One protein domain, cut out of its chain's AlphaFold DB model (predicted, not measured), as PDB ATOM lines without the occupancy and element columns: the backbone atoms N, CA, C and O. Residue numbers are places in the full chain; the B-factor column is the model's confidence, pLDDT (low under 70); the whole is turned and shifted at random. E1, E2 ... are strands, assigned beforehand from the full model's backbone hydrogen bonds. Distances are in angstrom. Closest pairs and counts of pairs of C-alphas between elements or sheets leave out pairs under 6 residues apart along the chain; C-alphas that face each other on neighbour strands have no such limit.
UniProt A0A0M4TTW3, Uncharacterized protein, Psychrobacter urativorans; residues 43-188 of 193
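This is residues 43 to 188 of the 193 residues of an uncharacterized protein of Psychrobacter urativorans (UniProt A0A0M4TTW3). Picture a long sandwich, two twisted sheets face to face: E1, E3 and E4 make one layer, and E5, E6, E7 and E8 make the other. The long hairpin of E5 and E6 runs along the longest axis and on past the three-stranded layer, where E5 bends, while residues 69 to 92 form a long loop from E1 to little E2. The printed part has 146 residues with no named helix and eight named strands, E1 to E8 along the chain; the class is all strand. The first sheet has the order E1, E3, E4, antiparallel throughout; the second is branched at E6, its neighbour pairs antiparallel. The whole is only just compact, close to loose, with a radius of gyration of the C-alphas of 17.4 A and spans of 57 by 31 by 29 A.

Start at E1, residues 59 to 68, and look for its antiparallel neighbour E3, residues 99 to 110: N 64 and O 105 are 2.9 A apart, within hydrogen-bond range. E2, residues 93 to 95, pairs with no named strand. E3 forms a hairpin with E4, residues 117 to 126, where N 104 and O 121 are 2.8 A apart. The chain then changes sheets to E5, residues 132 to 148, which bends by 52 degrees at residue 145. E5, E6, residues 154 to 168, and E7, residues 173 to 179, form a meander, each strand the antiparallel neighbour of the one before; N 140 and O 161 are 2.8 A apart, N 166 and O 176 2.9 A. E5 lies on one side of E6; E7 and E8, residues 183 to 187, lie on the other side, with N 160 and O 183 2.8 A apart. Between the sheets, whose best planes are 22 degrees apart, the closest C-alphas of E4 and E7 are those of Val 123 and Gly 178, 4.9 A apart. E1 and E5 are near each other, while E1 and E6 are apart.

Find C-alpha 59 at (138.061, 161.078, 174.459); from there E1 runs 28.2 A. E2 is short; E3 spans 36.2 A and E4 26.7 A. Find C-alpha 132 at (112.186, 162.445, 198.082), where E5 sets out over 48.8 A; E6 returns over 45.5 A. E7 spans 16.7 A, and E8 ends at C-alpha 187, (133.683, 167.380, 166.226), after 12.5 A.

Look to the C-alphas of Asn 130 and Gly 152, the two farthest apart, at 58.6 A. The printed part has no cut, and E1 to E2 is a long link of 24 residues. Mean pLDDT of the printed part is 71.9; among the residues under 70 are 44 to 61, 69 to 91 and 108 to 116.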
ATOM      1  N   ILE A  43     121.277 160.388 186.159       76.81
ATOM      2  CA  ILE A  43     122.128 161.073 185.191       76.81
ATOM      3  C   ILE A  43     122.416 160.096 184.074       76.81
ATOM      4  O   ILE A  43     123.052 159.065 184.293       76.81
ATOM      5  N   ASP A  44     121.933 160.432 182.887       69.25
ATOM      6  CA  ASP A  44     122.173 159.628 181.709       69.25
ATOM      7  C   ASP A  44     123.665 159.679 181.361       69.25
ATOM      8  O   ASP A  44     124.198 160.714 180.955       69.25
ATOM      9  N   THR A  45     124.352 158.556 181.575       57.50
ATOM     10  CA  THR A  45     125.765 158.380 181.231       57.50
ATOM     11  C   THR A  45     125.964 158.030 179.765       57.50
ATOM     12  O   THR A  45     127.112 157.801 179.370       57.50
ATOM     13  N   SER A  46     124.897 157.991 178.948       51.66
ATOM     14  CA  SER A  46     125.000 157.914 177.488       51.66
ATOM     15  C   SER A  46     125.540 159.234 176.922       51.66
ATOM     16  O   SER A  46     124.886 160.072 176.314       51.66
ATOM     17  N   SER A  47     126.821 159.392 177.222       48.50
ATOM     18  CA  SER A  47     127.833 160.234 176.630       48.50
ATOM     19  C   SER A  47     127.801 160.127 175.105       48.50
ATOM     20  O   SER A  47     127.369 159.123 174.540       48.50
ATOM     21  N   PHE A  48     128.292 161.146 174.420       50.50
ATOM     22  CA  PHE A  48     128.200 161.339 172.969       50.50
ATOM     23  C   PHE A  48     128.967 160.285 172.147       50.50
ATOM     24  O   PHE A  48     129.087 160.399 170.927       50.50
ATOM     25  N   TYR A  49     129.501 159.255 172.798       50.75
ATOM     26  CA  TYR A  49     130.282 158.205 172.185       50.75
ATOM     27  C   TYR A  49     129.370 157.212 171.496       50.75
ATOM     28  O   TYR A  49     128.654 156.426 172.117       50.75
ATOM     29  N   SER A  50     129.536 157.128 170.184       43.28
ATOM     30  CA  SER A  50     129.428 155.824 169.565       43.28
ATOM     31  C   SER A  50     130.791 155.144 169.738       43.28
ATOM     32  O   SER A  50     131.735 155.543 169.057       43.28
ATOM     33  N   PRO A  51     130.941 154.093 170.570       40.38
ATOM     34  CA  PRO A  51     132.200 153.332 170.655       40.38
ATOM     35  C   PRO A  51     132.637 152.750 169.293       40.38
ATOM     36  O   PRO A  51     133.774 152.309 169.123       40.38
ATOM     37  N   ASN A  52     131.741 152.791 168.302       41.12
ATOM     38  CA  ASN A  52     131.954 152.365 166.928       41.12
ATOM     39  C   ASN A  52     132.577 153.450 166.025       41.12
ATOM     40  O   ASN A  52     132.928 153.147 164.885       41.12
ATOM     41  N   ARG A  53     132.734 154.699 166.485       52.00
ATOM     42  CA  ARG A  53     133.348 155.786 165.708       52.00
ATOM     43  C   ARG A  53     134.824 155.933 166.069       52.00
ATOM     44  O   ARG A  53     135.188 156.260 167.191       52.00
ATOM     45  N   PHE A  54     135.693 155.702 165.085       42.88
ATOM     46  CA  PHE A  54     137.150 155.792 165.243       42.88
ATOM     47  C   PHE A  54     137.617 157.170 165.746       42.88
ATOM     48  O   PHE A  54     138.578 157.239 166.508       42.88
ATOM     49  N   ILE A  55     136.910 158.242 165.368       49.44
ATOM     50  CA  ILE A  55     137.215 159.627 165.759       49.44
ATOM     51  C   ILE A  55     137.003 159.903 167.254       49.44
ATOM     52  O   ILE A  55     137.664 160.782 167.802       49.44
ATOM     53  N   ASP A  56     136.149 159.116 167.915       50.97
ATOM     54  CA  ASP A  56     135.810 159.273 169.333       50.97
ATOM     55  C   ASP A  56     136.756 158.459 170.240       50.97
ATOM     56  O   ASP A  56     136.694 158.540 171.469       50.97
ATOM     57  N   ARG A  57     137.689 157.684 169.656       52.72
ATOM     58  CA  ARG A  57     138.699 156.940 170.421       52.72
ATOM     59  C   ARG A  57     139.660 157.905 171.120       52.72
ATOM     60  O   ARG A  57     140.357 158.688 170.477       52.72
ATOM     61  N   GLY A  58     139.744 157.790 172.445       54.06
ATOM     62  CA  GLY A  58     140.665 158.563 173.285       54.06
ATOM     63  C   GLY A  58     140.075 159.841 173.883       54.06
ATOM     64  O   GLY A  58     140.801 160.552 174.584       54.06
ATOM     65  N   PHE A  59     138.792 160.122 173.639       62.09
ATOM     66  CA  PHE A  59     138.061 161.078 174.459       62.09
ATOM     67  C   PHE A  59     137.484 160.386 175.707       62.09
ATOM     68  O   PHE A  59     137.139 159.203 175.671       62.09
ATOM     69  N   ILE A  60     137.418 161.119 176.819       65.69
ATOM     70  CA  ILE A  60     136.739 160.715 178.055       65.69
ATOM     71  C   ILE A  60     135.732 161.818 178.407       65.69
ATOM     72  O   ILE A  60     136.068 163.001 178.362       65.69
ATOM     73  N   GLU A  61     134.495 161.447 178.743       67.44
ATOM     74  CA  GLU A  61     133.472 162.379 179.238       67.44
ATOM     75  C   GLU A  61     133.326 162.297 180.751       67.44
ATOM     76  O   GLU A  61     133.520 161.246 181.365       67.44
ATOM     77  N   ARG A  62     132.975 163.436 181.347       71.81
ATOM     78  CA  ARG A  62     132.663 163.574 182.765       71.81
ATOM     79  C   ARG A  62     131.481 164.512 182.933       71.81
ATOM     80  O   ARG A  62     131.407 165.548 182.276       71.81
ATOM     81  N   ILE A  63     130.580 164.163 183.842       73.56
ATOM     82  CA  ILE A  63     129.475 165.026 184.250       73.56
ATOM     83  C   ILE A  63     129.704 165.423 185.702       73.56
ATOM     84  O   ILE A  63     129.724 164.562 186.580       73.56
ATOM     85  N   ASP A  64     129.824 166.726 185.940       74.00
ATOM     86  CA  ASP A  64     129.914 167.302 187.277       74.00
ATOM     87  C   ASP A  64     128.578 167.962 187.636       74.00
ATOM     88  O   ASP A  64     127.951 168.620 186.803       74.00
ATOM     89  N   ILE A  65     128.139 167.816 188.888       75.44
ATOM     90  CA  ILE A  65     126.923 168.464 189.395       75.44
ATOM     91  C   ILE A  65     127.277 169.276 190.620       75.44
ATOM     92  O   ILE A  65     127.480 168.710 191.676       75.44
ATOM     93  N   GLN A  66     127.286 170.597 190.521       77.38
ATOM     94  CA  GLN A  66     127.693 171.463 191.624       77.38
ATOM     95  C   GLN A  66     126.480 172.041 192.350       77.38
ATOM     96  O   GLN A  66     125.597 172.611 191.709       77.38
ATOM     97  N   LEU A  67     126.462 171.978 193.683       77.00
ATOM     98  CA  LEU A  67     125.502 172.712 194.506       77.00
ATOM     99  C   LEU A  67     126.089 174.082 194.868       77.00
ATOM    100  O   LEU A  67     127.030 174.197 195.647       77.00
ATOM    101  N   LYS A  68     125.524 175.157 194.321       70.00
ATOM    102  CA  LYS A  68     125.907 176.523 194.693       70.00
ATOM    103  C   LYS A  68     125.101 176.954 195.912       70.00
ATOM    104  O   LYS A  68     123.878 177.085 195.840       70.00
ATOM    105  N   HIS A  69     125.779 177.210 197.030       57.19
ATOM    106  CA  HIS A  69     125.154 177.854 198.181       57.19
ATOM    107  C   HIS A  69     125.228 179.382 198.033       57.19
ATOM    108  O   HIS A  69     126.256 179.920 197.636       57.19
ATOM    109  N   SER A  70     124.147 180.108 198.341       44.06
ATOM    110  CA  SER A  70     124.053 181.562 198.104       44.06
ATOM    111  C   SER A  70     124.851 182.426 199.097       44.06
ATOM    112  O   SER A  70     124.548 183.608 199.268       44.06
ATOM    113  N   ARG A  71     125.840 181.866 199.799       43.44
ATOM    114  CA  ARG A  71     126.713 182.626 200.695       43.44
ATOM    115  C   ARG A  71     128.086 182.723 200.061       43.44
ATOM    116  O   ARG A  71     128.643 181.711 199.659       43.44
ATOM    117  N   VAL A  72     128.587 183.955 199.977       40.19
ATOM    118  CA  VAL A  72     129.954 184.305 199.579       40.19
ATOM    119  C   VAL A  72     130.926 183.312 200.221       40.19
ATOM    120  O   VAL A  72     131.105 183.298 201.435       40.19
ATOM    121  N   GLY A  73     131.473 182.438 199.389       43.12
ATOM    122  CA  GLY A  73     132.220 181.253 199.779       43.12
ATOM    123  C   GLY A  73     132.333 180.339 198.566       43.12
ATOM    124  O   GLY A  73     131.474 180.368 197.681       43.12
ATOM    125  N   THR A  74     133.429 179.589 198.479       41.62
ATOM    126  CA  THR A  74     133.618 178.549 197.463       41.62
ATOM    127  C   THR A  74     132.357 177.689 197.394       41.62
ATOM    128  O   THR A  74     131.912 177.239 198.450       41.62
ATOM    129  N   PRO A  75     131.747 177.489 196.209       46.78
ATOM    130  CA  PRO A  75     130.608 176.591 196.095       46.78
ATOM    131  C   PRO A  75     130.997 175.251 196.714       46.78
ATOM    132  O   PRO A  75     132.098 174.761 196.439       46.78
ATOM    133  N   ASP A  76     130.120 174.685 197.550       45.06
ATOM    134  CA  ASP A  76     130.258 173.301 197.991       45.06
ATOM    135  C   ASP A  76     130.151 172.455 196.733       45.06
ATOM    136  O   ASP A  76     129.076 172.141 196.213       45.06
ATOM    137  N   THR A  77     131.316 172.201 196.154       44.91
ATOM    138  CA  THR A  77     131.402 171.528 194.884       44.91
ATOM    139  C   THR A  77     131.099 170.090 195.218       44.91
ATOM    140  O   THR A  77     131.928 169.362 195.759       44.91
ATOM    141  N   ILE A  78     129.863 169.690 194.943       46.66
ATOM    142  CA  ILE A  78     129.535 168.286 194.809       46.66
ATOM    143  C   ILE A  78     130.316 167.822 193.580       46.66
ATOM    144  O   ILE A  78     129.879 167.886 192.438       46.66
ATOM    145  N   ASN A  79     131.564 167.432 193.798       42.19
ATOM    146  CA  ASN A  79     132.329 166.780 192.763       42.19
ATOM    147  C   ASN A  79     131.741 165.386 192.624       42.19
ATOM    148  O   ASN A  79     132.027 164.474 193.405       42.19
ATOM    149  N   MET A  80     130.910 165.222 191.602       43.97
ATOM    150  CA  MET A  80     130.734 163.917 191.001       43.97
ATOM    151  C   MET A  80     132.005 163.581 190.224       43.97
ATOM    152  O   MET A  80     132.058 163.621 189.002       43.97
ATOM    153  N   GLU A  81     133.071 163.277 190.953       39.41
ATOM    154  CA  GLU A  81     134.243 162.676 190.345       39.41
ATOM    155  C   GLU A  81     133.876 161.244 189.962       39.41
ATOM    156  O   GLU A  81     133.465 160.449 190.813       39.41
ATOM    157  N   LEU A  82     134.008 160.930 188.669       37.12
ATOM    158  CA  LEU A  82     134.058 159.558 188.176       37.12
ATOM    159  C   LEU A  82     135.150 158.833 188.963       37.12
ATOM    160  O   LEU A  82     136.335 158.974 188.666       37.12
ATOM    161  N   LYS A  83     134.766 158.070 189.986       32.06
ATOM    162  CA  LYS A  83     135.681 157.095 190.563       32.06
ATOM    163  C   LYS A  83     135.794 155.971 189.543       32.06
ATOM    164  O   LYS A  83     134.754 155.569 189.021       32.06
ATOM    165  N   ASP A  84     137.027 155.549 189.254       38.31
ATOM    166  CA  ASP A  84     137.404 154.360 188.478       38.31
ATOM    167  C   ASP A  84     136.232 153.721 187.716       38.31
ATOM    168  O   ASP A  84     135.437 152.988 188.303       38.31
ATOM    169  N   LEU A  85     136.118 153.984 186.410       38.88
ATOM    170  CA  LEU A  85     135.153 153.292 185.543       38.88
ATOM    171  C   LEU A  85     133.666 153.457 185.950       38.88
ATOM    172  O   LEU A  85     132.904 152.494 185.927       38.88
ATOM    173  N   GLY A  86     133.210 154.679 186.246       40.84
ATOM    174  CA  GLY A  86     131.778 155.003 186.114       40.84
ATOM    175  C   GLY A  86     130.926 154.963 187.383       40.84
ATOM    176  O   GLY A  86     129.717 154.785 187.279       40.84
ATOM    177  N   SER A  87     131.508 155.142 188.575       43.16
ATOM    178  CA  SER A  87     130.716 155.219 189.815       43.16
ATOM    179  C   SER A  87     130.691 156.628 190.410       43.16
ATOM    180  O   SER A  87     131.732 157.197 190.740       43.16
ATOM    181  N   PHE A  88     129.484 157.170 190.588       52.34
ATOM    182  CA  PHE A  88     129.225 158.440 191.268       52.34
ATOM    183  C   PHE A  88     129.326 158.274 192.793       52.34
ATOM    184  O   PHE A  88     128.972 157.221 193.323       52.34
ATOM    185  N   ARG A  89     129.755 159.314 193.525       53.72
ATOM    186  CA  ARG A  89     129.529 159.398 194.980       53.72
ATOM    187  C   ARG A  89     128.169 160.061 195.218       53.72
ATOM    188  O   ARG A  89     128.082 161.280 195.088       53.72
ATOM    189  N   PRO A  90     127.105 159.303 195.529       59.34
ATOM    190  CA  PRO A  90     125.784 159.887 195.691       59.34
ATOM    191  C   PRO A  90     125.715 160.687 196.997       59.34
ATOM    192  O   PRO A  90     126.134 160.212 198.054       59.34
ATOM    193  N   ILE A  91     125.150 161.893 196.939       63.69
ATOM    194  CA  ILE A  91     124.727 162.631 198.131       63.69
ATOM    195  C   ILE A  91     123.239 162.407 198.311       63.69
ATOM    196  O   ILE A  91     122.407 162.944 197.591       63.69
ATOM    197  N   ASN A  92     122.910 161.600 199.308       74.06
ATOM    198  CA  ASN A  92     121.537 161.163 199.512       74.06
ATOM    199  C   ASN A  92     120.707 162.149 200.336       74.06
ATOM    200  O   ASN A  92     119.511 161.925 200.493       74.06
ATOM    201  N   ILE A  93     121.324 163.185 200.914       83.50
ATOM    202  CA  ILE A  93     120.690 164.096 201.874       83.50
ATOM    203  C   ILE A  93     121.112 165.532 201.566       83.50
ATOM    204  O   ILE A  93     122.302 165.841 201.561       83.50
ATOM    205  N   ILE A  94     120.132 166.404 201.335       85.75
ATOM    206  CA  ILE A  94     120.335 167.819 201.003       85.75
ATOM    207  C   ILE A  94     119.459 168.687 201.900       85.75
ATOM    208  O   ILE A  94     118.357 168.292 202.272       85.75
ATOM    209  N   GLU A  95     119.942 169.868 202.271       87.19
ATOM    210  CA  GLU A  95     119.175 170.822 203.072       87.19
ATOM    211  C   GLU A  95     117.906 171.294 202.340       87.19
ATOM    212  O   GLU A  95     117.939 171.678 201.174       87.19
ATOM    213  N   ALA A  96     116.781 171.280 203.047       89.56
ATOM    214  CA  ALA A  96     115.459 171.679 202.582       89.56
ATOM    215  C   ALA A  96     115.094 173.097 203.061       89.56
ATOM    216  O   ALA A  96     115.841 173.728 203.812       89.56
ATOM    217  N   ASN A  97     113.931 173.604 202.634       89.25
ATOM    218  CA  ASN A  97     113.378 174.907 203.032       89.25
ATOM    219  C   ASN A  97     114.287 176.116 202.766       89.25
ATOM    220  O   ASN A  97     114.151 177.169 203.389       89.25
ATOM    221  N   LYS A  98     115.188 175.993 201.791       84.94
ATOM    222  CA  LYS A  98     115.969 177.109 201.270       84.94
ATOM    223  C   LYS A  98     116.148 176.990 199.757       84.94
ATOM    224  O   LYS A  98     116.092 175.872 199.240       84.94
ATOM    225  N   PRO A  99     116.386 178.109 199.056       85.31
ATOM    226  CA  PRO A  99     116.746 178.071 197.648       85.31
ATOM    227  C   PRO A  99     118.057 177.304 197.453       85.31
ATOM    228  O   PRO A  99     119.076 177.623 198.074       85.31
ATOM    229  N   LEU A 100     118.023 176.303 196.582       84.38
ATOM    230  CA  LEU A 100     119.183 175.550 196.124       84.38
ATOM    231  C   LEU A 100     119.389 175.814 194.638       84.38
ATOM    232  O   LEU A 100     118.415 175.901 193.891       84.38
ATOM    233  N   ALA A 101     120.648 175.894 194.218       85.44
ATOM    234  CA  ALA A 101     121.032 176.020 192.820       85.44
ATOM    235  C   ALA A 101     121.977 174.876 192.452       85.44
ATOM    236  O   ALA A 101     123.071 174.771 193.005       85.44
ATOM    237  N   PHE A 102     121.567 174.031 191.513       85.19
ATOM    238  CA  PHE A 102     122.390 172.952 190.977       85.19
ATOM    239  C   PHE A 102     122.908 173.359 189.607       85.19
ATOM    240  O   PHE A 102     122.141 173.845 188.782       85.19
ATOM    241  N   THR A 103     124.196 173.159 189.355       84.38
ATOM    242  CA  THR A 103     124.818 173.366 188.043       84.38
ATOM    243  C   THR A 103     125.226 172.010 187.495       84.38
ATOM    244  O   THR A 103     126.038 171.331 188.109       84.38
ATOM    245  N   TYR A 104     124.656 171.621 186.364       84.94
ATOM    246  CA  TYR A 104     125.051 170.465 185.574       84.94
ATOM    247  C   TYR A 104     126.113 170.912 184.569       84.94
ATOM    248  O   TYR A 104     125.861 171.810 183.762       84.94
ATOM    249  N   GLU A 105     127.289 170.297 184.620       80.94
ATOM    250  CA  GLU A 105     128.411 170.570 183.726       80.94
ATOM    251  C   GLU A 105     128.827 169.284 183.019       80.94
ATOM    252  O   GLU A 105     129.332 168.353 183.642       80.94
ATOM    253  N   HIS A 106     128.664 169.250 181.703       78.94
ATOM    254  CA  HIS A 106     129.216 168.194 180.870       78.94
ATOM    255  C   HIS A 106     130.598 168.626 180.373       78.94
ATOM    256  O   HIS A 106     130.727 169.661 179.715       78.94
ATOM    257  N   LYS A 107     131.627 167.839 180.688       74.94
ATOM    258  CA  LYS A 107     133.022 168.029 180.288       74.94
ATOM    259  C   LYS A 107     133.510 166.885 179.408       74.94
ATOM    260  O   LYS A 107     133.147 165.732 179.619       74.94
ATOM    261  N   VAL A 108     134.385 167.210 178.465       69.94
ATOM    262  CA  VAL A 108     135.030 166.255 177.550       69.94
ATOM    263  C   VAL A 108     136.532 166.499 177.606       69.94
ATOM    264  O   VAL A 108     136.938 167.650 177.560       69.94
ATOM    265  N   VAL A 109     137.367 165.466 177.648       64.31
ATOM    266  CA  VAL A 109     138.828 165.595 177.486       64.31
ATOM    267  C   VAL A 109     139.323 164.652 176.398       64.31
ATOM    268  O   VAL A 109     138.798 163.553 176.259       64.31
ATOM    269  N   LYS A 110     140.351 165.054 175.644       60.59
ATOM    270  CA  LYS A 110     141.127 164.166 174.766       60.59
ATOM    271  C   LYS A 110     142.518 163.967 175.369       60.59
ATOM    272  O   LYS A 110     143.268 164.933 175.488       60.59
ATOM    273  N   GLY A 111     142.884 162.738 175.730       60.72
ATOM    274  CA  GLY A 111     144.159 162.467 176.416       60.72
ATOM    275  C   GLY A 111     144.189 162.949 177.878       60.72
ATOM    276  O   GLY A 111     143.173 162.902 178.560       60.72
ATOM    277  N   LEU A 112     145.358 163.382 178.375       53.91
ATOM    278  CA  LEU A 112     145.597 163.759 179.786       53.91
ATOM    279  C   LEU A 112     145.520 165.284 180.060       53.91
ATOM    280  O   LEU A 112     146.168 165.776 180.979       53.91
ATOM    281  N   GLY A 113     144.794 166.043 179.233       54.19
ATOM    282  CA  GLY A 113     144.746 167.514 179.287       54.19
ATOM    283  C   GLY A 113     143.618 168.118 180.137       54.19
ATOM    284  O   GLY A 113     142.929 167.422 180.882       54.19
ATOM    285  N   ASP A 114     143.428 169.435 179.995       58.47
ATOM    286  CA  ASP A 114     142.327 170.183 180.616       58.47
ATOM    287  C   ASP A 114     140.957 169.667 180.147       58.47
ATOM    288  O   ASP A 114     140.809 169.216 179.013       58.47
ATOM    289  N   TRP A 115     139.952 169.760 181.024       63.12
ATOM    290  CA  TRP A 115     138.575 169.304 180.799       63.12
ATOM    291  C   TRP A 115     137.675 170.461 180.327       63.12
ATOM    292  O   TRP A 115     137.025 171.094 181.169       63.12
ATOM    293  N   PRO A 116     137.611 170.791 179.021       68.12
ATOM    294  CA  PRO A 116     136.717 171.830 178.532       68.12
ATOM    295  C   PRO A 116     135.255 171.511 178.846       68.12
ATOM    296  O   PRO A 116     134.783 170.377 178.714       68.12
ATOM    297  N   LEU A 117     134.532 172.559 179.244       72.69
ATOM    298  CA  LEU A 117     133.085 172.537 179.406       72.69
ATOM    299  C   LEU A 117     132.442 172.442 178.025       72.69
ATOM    300  O   LEU A 117     132.517 173.382 177.236       72.69
ATOM    301  N   LEU A 118     131.796 171.315 177.750       74.75
ATOM    302  CA  LEU A 118     130.981 171.153 176.557       74.75
ATOM    303  C   LEU A 118     129.648 171.880 176.721       74.75
ATOM    304  O   LEU A 118     129.150 172.507 175.792       74.75
ATOM    305  N   CYS A 119     129.047 171.756 177.899       79.81
ATOM    306  CA  CYS A 119     127.700 172.232 178.127       79.81
ATOM    307  C   CYS A 119     127.449 172.463 179.612       79.81
ATOM    308  O   CYS A 119     127.833 171.644 180.446       79.81
ATOM    309  N   VAL A 120     126.798 173.578 179.936       85.94
ATOM    310  CA  VAL A 120     126.502 173.964 181.315       85.94
ATOM    311  C   VAL A 120     125.071 174.447 181.414       85.94
ATOM    312  O   VAL A 120     124.633 175.289 180.630       85.94
ATOM    313  N   VAL A 121     124.346 173.937 182.403       89.62
ATOM    314  CA  VAL A 121     122.984 174.370 182.695       89.62
ATOM    315  C   VAL A 121     122.738 174.359 184.193       89.62
ATOM    316  O   VAL A 121     123.251 173.502 184.904       89.62
ATOM    317  N   ALA A 122     121.963 175.320 184.684       89.56
ATOM    318  CA  ALA A 122     121.618 175.407 186.093       89.56
ATOM    319  C   ALA A 122     120.115 175.235 186.310       89.56
ATOM    320  O   ALA A 122     119.311 175.615 185.460       89.56
ATOM    321  N   VAL A 123     119.748 174.703 187.472       91.38
ATOM    322  CA  VAL A 123     118.370 174.613 187.953       91.38
ATOM    323  C   VAL A 123     118.293 175.088 189.392       91.38
ATOM    324  O   VAL A 123     119.146 174.756 190.215       91.38
ATOM    325  N   ASN A 124     117.237 175.838 189.691       90.75
ATOM    326  CA  ASN A 124     116.932 176.285 191.039       90.75
ATOM    327  C   ASN A 124     115.692 175.558 191.556       90.75
ATOM    328  O   ASN A 124     114.722 175.394 190.816       90.75
ATOM    329  N   ALA A 125     115.711 175.153 192.823       90.69
ATOM    330  CA  ALA A 125     114.550 174.576 193.491       90.69
ATOM    331  C   ALA A 125     114.592 174.823 195.001       90.69
ATOM    332  O   ALA A 125     115.660 174.982 195.593       90.69
ATOM    333  N   THR A 126     113.417 174.797 195.627       91.75
ATOM    334  CA  THR A 126     113.265 174.753 197.084       91.75
ATOM    335  C   THR A 126     112.633 173.417 197.444       91.75
ATOM    336  O   THR A 126     111.512 173.130 197.028       91.75
ATOM    337  N   LEU A 127     113.362 172.586 198.188       92.19
ATOM    338  CA  LEU A 127     112.906 171.251 198.581       92.19
ATOM    339  C   LEU A 127     112.080 171.315 199.868       92.19
ATOM    340  O   LEU A 127     112.360 172.133 200.746       92.19
ATOM    341  N   ILE A 128     111.103 170.421 199.998       94.38
ATOM    342  CA  ILE A 128     110.291 170.261 201.210       94.38
ATOM    343  C   ILE A 128     111.005 169.281 202.160       94.38
ATOM    344  O   ILE A 128     111.559 168.280 201.692       94.38
ATOM    345  N   PRO A 129     111.002 169.523 203.487       94.06
ATOM    346  CA  PRO A 129     111.569 168.598 204.464       94.06
ATOM    347  C   PRO A 129     110.979 167.193 204.343       94.06
ATOM    348  O   PRO A 129     109.776 167.035 204.146       94.06
ATOM    349  N   ASN A 130     111.823 166.172 204.492       93.19
ATOM    350  CA  ASN A 130     111.481 164.755 204.331       93.19
ATOM    351  C   ASN A 130     110.942 164.371 202.937       93.19
ATOM    352  O   ASN A 130     110.467 163.249 202.756       93.19
ATOM    353  N   GLY A 131     111.028 165.271 201.949       93.31
ATOM    354  CA  GLY A 131     110.712 164.968 200.557       93.31
ATOM    355  C   GLY A 131     111.742 164.030 199.925       93.31
ATOM    356  O   GLY A 131     112.885 163.936 200.383       93.31
ATOM    357  N   ASN A 132     111.334 163.344 198.858       95.44
ATOM    358  CA  ASN A 132     112.186 162.445 198.082       95.44
ATOM    359  C   ASN A 132     112.240 162.936 196.635       95.44
ATOM    360  O   ASN A 132     111.210 162.978 195.958       95.44
ATOM    361  N   TYR A 133     113.432 163.272 196.156       93.56
ATOM    362  CA  TYR A 133     113.630 163.897 194.854       93.56
ATOM    363  C   TYR A 133     114.618 163.120 193.991       93.56
ATOM    364  O   TYR A 133     115.544 162.491 194.500       93.56
ATOM    365  N   VAL A 134     114.453 163.213 192.676       91.94
ATOM    366  CA  VAL A 134     115.426 162.750 191.683       91.94
ATOM    367  C   VAL A 134     115.972 163.965 190.946       91.94
ATOM    368  O   VAL A 134     115.202 164.742 190.380       91.94
ATOM    369  N   LEU A 135     117.295 164.123 190.939       89.31
ATOM    370  CA  LEU A 135     117.983 165.030 190.030       89.31
ATOM    371  C   LEU A 135     118.283 164.273 188.738       89.31
ATOM    372  O   LEU A 135     119.138 163.385 188.713       89.31
ATOM    373  N   LYS A 136     117.553 164.621 187.683       89.81
ATOM    374  CA  LYS A 136     117.701 164.035 186.358       89.81
ATOM    375  C   LYS A 136     118.530 164.954 185.476       89.81
ATOM    376  O   LYS A 136     118.213 166.133 185.353       89.81
ATOM    377  N   GLY A 137     119.578 164.427 184.865       86.94
ATOM    378  CA  GLY A 137     120.461 165.168 183.970       86.94
ATOM    379  C   GLY A 137     120.619 164.407 182.669       86.94
ATOM    380  O   GLY A 137     120.829 163.197 182.684       86.94
ATOM    381  N   ASN A 138     120.489 165.107 181.550       85.88
ATOM    382  CA  ASN A 138     120.669 164.519 180.234       85.88
ATOM    383  C   ASN A 138     121.356 165.528 179.315       85.88
ATOM    384  O   ASN A 138     121.086 166.732 179.365       85.88
ATOM    385  N   THR A 139     122.249 165.028 178.468       80.69
ATOM    386  CA  THR A 139     122.717 165.773 177.306       80.69
ATOM    387  C   THR A 139     122.275 165.077 176.028       80.69
ATOM    388  O   THR A 139     122.603 163.920 175.803       80.69
ATOM    389  N   THR A 140     121.557 165.802 175.179       80.12
ATOM    390  CA  THR A 140     120.981 165.279 173.941       80.12
ATOM    391  C   THR A 140     121.794 165.718 172.731       80.12
ATOM    392  O   THR A 140     122.072 166.915 172.583       80.12
ATOM    393  N   THR A 141     122.061 164.778 171.827       73.75
ATOM    394  CA  THR A 141     122.567 165.029 170.474       73.75
ATOM    395  C   THR A 141     121.529 164.731 169.422       73.75
ATOM    396  O   THR A 141     120.846 163.709 169.450       73.75
ATOM    397  N   GLU A 142     121.439 165.609 168.436       69.25
ATOM    398  CA  GLU A 142     120.597 165.408 167.272       69.25
ATOM    399  C   GLU A 142     121.295 165.920 166.005       69.25
ATOM    400  O   GLU A 142     122.194 166.755 166.053       69.25
ATOM    401  N   LYS A 143     120.826 165.453 164.840       66.94
ATOM    402  CA  LYS A 143     121.154 166.013 163.514       66.94
ATOM    403  C   LYS A 143     122.659 166.141 163.231       66.94
ATOM    404  O   LYS A 143     123.200 167.241 163.164       66.94
ATOM    405  N   PHE A 144     123.298 165.011 162.941       70.69
ATOM    406  CA  PHE A 144     124.658 164.981 162.403       70.69
ATOM    407  C   PHE A 144     124.727 165.658 161.030       70.69
ATOM    408  O   PHE A 144     123.959 165.334 160.121       70.69
ATOM    409  N   ARG A 145     125.663 166.593 160.871       70.75
ATOM    410  CA  ARG A 145     125.915 167.326 159.628       70.75
ATOM    411  C   ARG A 145     127.393 167.239 159.283       70.75
ATOM    412  O   ARG A 145     128.242 167.372 160.155       70.75
ATOM    413  N   SER A 146     127.702 167.082 158.001       72.19
ATOM    414  CA  SER A 146     129.057 167.315 157.501       72.19
ATOM    415  C   SER A 146     129.158 168.758 157.016       72.19
ATOM    416  O   SER A 146     128.298 169.222 156.267       72.19
ATOM    417  N   LYS A 147     130.189 169.473 157.461       73.12
ATOM    418  CA  LYS A 147     130.513 170.837 157.033       73.12
ATOM    419  C   LYS A 147     131.936 170.891 156.498       73.12
ATOM    420  O   LYS A 147     132.712 169.972 156.717       73.12
ATOM    421  N   THR A 148     132.280 171.977 155.821       76.94
ATOM    422  CA  THR A 148     133.658 172.263 155.415       76.94
ATOM    423  C   THR A 148     134.189 173.392 156.292       76.94
ATOM    424  O   THR A 148     133.519 174.416 156.421       76.94
ATOM    425  N   ASN A 149     135.347 173.209 156.930       74.69
ATOM    426  CA  ASN A 149     135.982 174.264 157.722       74.69
ATOM    427  C   ASN A 149     136.657 175.320 156.818       74.69
ATOM    428  O   ASN A 149     136.714 175.177 155.596       74.69
ATOM    429  N   PHE A 150     137.209 176.378 157.418       74.06
ATOM    430  CA  PHE A 150     137.923 177.440 156.690       74.06
ATOM    431  C   PHE A 150     139.162 176.951 155.915       74.06
ATOM    432  O   PHE A 150     139.636 177.656 155.030       74.06
ATOM    433  N   MET A 151     139.671 175.754 156.221       75.00
ATOM    434  CA  MET A 151     140.813 175.120 155.554       75.00
ATOM    435  C   MET A 151     140.396 174.172 154.415       75.00
ATOM    436  O   MET A 151     141.253 173.548 153.796       75.00
ATOM    437  N   GLY A 152     139.097 174.056 154.108       75.62
ATOM    438  CA  GLY A 152     138.598 173.158 153.061       75.62
ATOM    439  C   GLY A 152     138.425 171.702 153.511       75.62
ATOM    440  O   GLY A 152     138.091 170.837 152.699       75.62
ATOM    441  N   GLU A 153     138.615 171.412 154.795       74.31
ATOM    442  CA  GLU A 153     138.512 170.066 155.346       74.31
ATOM    443  C   GLU A 153     137.064 169.753 155.716       74.31
ATOM    444  O   GLU A 153     136.353 170.587 156.286       74.31
ATOM    445  N   LYS A 154     136.619 168.524 155.426       70.88
ATOM    446  CA  LYS A 154     135.326 168.044 155.921       70.88
ATOM    447  C   LYS A 154     135.415 167.857 157.432       70.88
ATOM    448  O   LYS A 154     136.299 167.151 157.897       70.88
ATOM    449  N   ILE A 155     134.478 168.444 158.162       68.25
ATOM    450  CA  ILE A 155     134.273 168.288 159.600       68.25
ATOM    451  C   ILE A 155     132.866 167.751 159.867       68.25
ATOM    452  O   ILE A 155     131.960 167.925 159.045       68.25
ATOM    453  N   GLU A 156     132.683 167.095 161.006       69.62
ATOM    454  CA  GLU A 156     131.365 166.686 161.486       69.62
ATOM    455  C   GLU A 156     130.889 167.658 162.567       69.62
ATOM    456  O   GLU A 156     131.672 168.173 163.368       69.62
ATOM    457  N   ALA A 157     129.596 167.946 162.553       71.25
ATOM    458  CA  ALA A 157     128.931 168.818 163.500       71.25
ATOM    459  C   ALA A 157     127.637 168.157 163.976       71.25
ATOM    460  O   ALA A 157     126.950 167.490 163.200       71.25
ATOM    461  N   GLU A 158     127.298 168.365 165.242       76.25
ATOM    462  CA  GLU A 158     126.077 167.841 165.852       76.25
ATOM    463  C   GLU A 158     125.364 168.922 166.670       76.25
ATOM    464  O   GLU A 158     126.001 169.726 167.360       76.25
ATOM    465  N   ASP A 159     124.031 168.950 166.583       81.06
ATOM    466  CA  ASP A 159     123.212 169.848 167.391       81.06
ATOM    467  C   ASP A 159     123.107 169.257 168.801       81.06
ATOM    468  O   ASP A 159     122.631 168.139 168.996       81.06
ATOM    469  N   THR A 160     123.547 170.022 169.789       79.31
ATOM    470  CA  THR A 160     123.729 169.580 171.168       79.31
ATOM    471  C   THR A 160     122.923 170.440 172.134       79.31
ATOM    472  O   THR A 160     122.861 171.657 171.977       79.31
ATOM    473  N   SER A 161     122.333 169.846 173.173       86.00
ATOM    474  CA  SER A 161     121.775 170.593 174.308       86.00
ATOM    475  C   SER A 161     121.835 169.803 175.610       86.00
ATOM    476  O   SER A 161     121.726 168.583 175.583       86.00
ATOM    477  N   CYS A 162     121.929 170.492 176.748       86.88
ATOM    478  CA  CYS A 162     121.764 169.873 178.064       86.88
ATOM    479  C   CYS A 162     120.447 170.246 178.704       86.88
ATOM    480  O   CYS A 162     119.918 171.344 178.509       86.88
ATOM    481  N   GLN A 163     119.987 169.346 179.557       91.25
ATOM    482  CA  GLN A 163     118.846 169.538 180.417       91.25
ATOM    483  C   GLN A 163     119.146 168.969 181.798       91.25
ATOM    484  O   GLN A 163     119.737 167.901 181.938       91.25
ATOM    485  N   VAL A 164     118.678 169.675 182.819       91.25
ATOM    486  CA  VAL A 164     118.655 169.191 184.193       91.25
ATOM    487  C   VAL A 164     117.276 169.459 184.790       91.25
ATOM    488  O   VAL A 164     116.691 170.520 184.573       91.25
ATOM    489  N   GLN A 165     116.736 168.485 185.512       94.56
ATOM    490  CA  GLN A 165     115.420 168.527 186.136       94.56
ATOM    491  C   GLN A 165     115.504 168.023 187.572       94.56
ATOM    492  O   GLN A 165     116.250 167.094 187.871       94.56
ATOM    493  N   ILE A 166     114.692 168.599 188.451       94.06
ATOM    494  CA  ILE A 166     114.458 168.076 189.796       94.06
ATOM    495  C   ILE A 166     113.011 167.613 189.853       94.06
ATOM    496  O   ILE A 166     112.095 168.399 189.609       94.06
ATOM    497  N   ILE A 167     112.814 166.337 190.162       95.88
ATOM    498  CA  ILE A 167     111.511 165.677 190.137       95.88
ATOM    499  C   ILE A 167     111.174 165.223 191.552       95.88
ATOM    500  O   ILE A 167     111.965 164.526 192.182       95.88
ATOM    501  N   ASP A 168     110.004 165.607 192.055       96.12
ATOM    502  CA  ASP A 168     109.439 165.009 193.265       96.12
ATOM    503  C   ASP A 168     108.954 163.592 192.948       96.12
ATOM    504  O   ASP A 168     108.054 163.401 192.131       96.12
ATOM    505  N   THR A 169     109.542 162.593 193.601       95.00
ATOM    506  CA  THR A 169     109.239 161.177 193.348       95.00
ATOM    507  C   THR A 169     107.850 160.757 193.813       95.00
ATOM    508  O   THR A 169     107.312 159.786 193.289       95.00
ATOM    509  N   GLN A 170     107.248 161.470 194.771       93.69
ATOM    510  CA  GLN A 170     105.907 161.144 195.256       93.69
ATOM    511  C   GLN A 170     104.833 161.632 194.284       93.69
ATOM    512  O   GLN A 170     103.884 160.910 193.990       93.69
ATOM    513  N   SER A 171     104.977 162.863 193.785       94.81
ATOM    514  CA  SER A 171     103.996 163.481 192.885       94.81
ATOM    515  C   SER A 171     104.326 163.333 191.398       94.81
ATOM    516  O   SER A 171     103.494 163.668 190.555       94.81
ATOM    517  N   ASN A 172     105.530 162.856 191.068       94.12
ATOM    518  CA  ASN A 172     106.103 162.824 189.721       94.12
ATOM    519  C   ASN A 172     106.106 164.200 189.021       94.12
ATOM    520  O   ASN A 172     106.041 164.294 187.794       94.12
ATOM    521  N   LYS A 173     106.140 165.289 189.798       96.38
ATOM    522  CA  LYS A 173     106.160 166.657 189.271       96.38
ATOM    523  C   LYS A 173     107.587 167.173 189.161       96.38
ATOM    524  O   LYS A 173     108.376 167.051 190.097       96.38
ATOM    525  N   VAL A 174     107.884 167.817 188.035       96.12
ATOM    526  CA  VAL A 174     109.103 168.613 187.864       96.12
ATOM    527  C   VAL A 174     108.955 169.881 188.703       96.12
ATOM    528  O   VAL A 174     108.074 170.699 188.444       96.12
ATOM    529  N   ILE A 175     109.795 170.030 189.723       95.56
ATOM    530  CA  ILE A 175     109.801 171.197 190.620       95.56
ATOM    531  C   ILE A 175     110.856 172.238 190.231       95.56
ATOM    532  O   ILE A 175     110.846 173.353 190.746       95.56
ATOM    533  N   GLY A 176     111.757 171.879 189.319       94.69
ATOM    534  CA  GLY A 176     112.738 172.780 188.732       94.69
ATOM    535  C   GLY A 176     113.302 172.186 187.451       94.69
ATOM    536  O   GLY A 176     113.496 170.974 187.357       94.69
ATOM    537  N   GLU A 177     113.578 173.042 186.474       95.81
ATOM    538  CA  GLU A 177     114.155 172.655 185.192       95.81
ATOM    539  C   GLU A 177     115.092 173.741 184.663       95.81
ATOM    540  O   GLU A 177     114.797 174.933 184.745       95.81
ATOM    541  N   GLY A 178     116.212 173.311 184.092       93.50
ATOM    542  CA  GLY A 178     117.092 174.137 183.282       93.50
ATOM    543  C   GLY A 178     117.390 173.437 181.963       93.50
ATOM    544  O   GLY A 178     117.600 172.223 181.936       93.50
ATOM    545  N   ARG A 179     117.439 174.194 180.864       93.31
ATOM    546  CA  ARG A 179     117.812 173.675 179.541       93.31
ATOM    547  C   ARG A 179     118.641 174.694 178.761       93.31
ATOM    548  O   ARG A 179     118.321 175.881 178.772       93.31
ATOM    549  N   THR A 180     119.677 174.239 178.058       89.06
ATOM    550  CA  THR A 180     120.392 175.083 177.088       89.06
ATOM    551  C   THR A 180     119.651 175.120 175.755       89.06
ATOM    552  O   THR A 180     118.996 174.154 175.358       89.06
ATOM    553  N   GLN A 181     119.792 176.210 175.002       87.56
ATOM    554  CA  GLN A 181     119.421 176.175 173.588       87.56
ATOM    555  C   GLN A 181     120.298 175.160 172.842       87.56
ATOM    556  O   GLN A 181     121.408 174.854 173.285       87.56
ATOM    557  N   LYS A 182     119.787 174.632 171.724       84.38
ATOM    558  CA  LYS A 182     120.576 173.768 170.842       84.38
ATOM    559  C   LYS A 182     121.748 174.571 170.289       84.38
ATOM    560  O   LYS A 182     121.537 175.637 169.715       84.38
ATOM    561  N   PHE A 183     122.957 174.064 170.471       80.19
ATOM    562  CA  PHE A 183     124.181 174.661 169.962       80.19
ATOM    563  C   PHE A 183     124.953 173.643 169.137       80.19
ATOM    564  O   PHE A 183     124.846 172.436 169.337       80.19
ATOM    565  N   GLU A 184     125.730 174.141 168.189       76.88
ATOM    566  CA  GLU A 184     126.559 173.287 167.358       76.88
ATOM    567  C   GLU A 184     127.825 172.889 168.114       76.88
ATOM    568  O   GLU A 184     128.640 173.739 168.472       76.88
ATOM    569  N   LYS A 185     128.007 171.586 168.315       72.12
ATOM    570  CA  LYS A 185     129.285 171.017 168.728       72.12
ATOM    571  C   LYS A 185     130.051 170.645 167.464       72.12
ATOM    572  O   LYS A 185     129.611 169.798 166.686       72.12
ATOM    573  N   MET A 186     131.194 171.292 167.251       59.31
ATOM    574  CA  MET A 186     132.127 170.869 166.212       59.31
ATOM    575  C   MET A 186     132.899 169.654 166.720       59.31
ATOM    576  O   MET A 186     133.530 169.724 167.775       59.31
ATOM    577  N   ILE A 187     132.860 168.558 165.968       58.94
ATOM    578  CA  ILE A 187     133.683 167.380 166.226       58.94
ATOM    579  C   ILE A 187     134.929 167.539 165.357       58.94
ATOM    580  O   ILE A 187     134.850 167.409 164.129       58.94
ATOM    581  N   PRO A 188     136.087 167.888 165.939       48.72
ATOM    582  CA  PRO A 188     137.272 168.058 165.130       48.72
ATOM    583  C   PRO A 188     137.735 166.691 164.614       48.72
ATOM    584  O   PRO A 188     138.043 165.784 165.391       48.72
TER     585      PRO A 188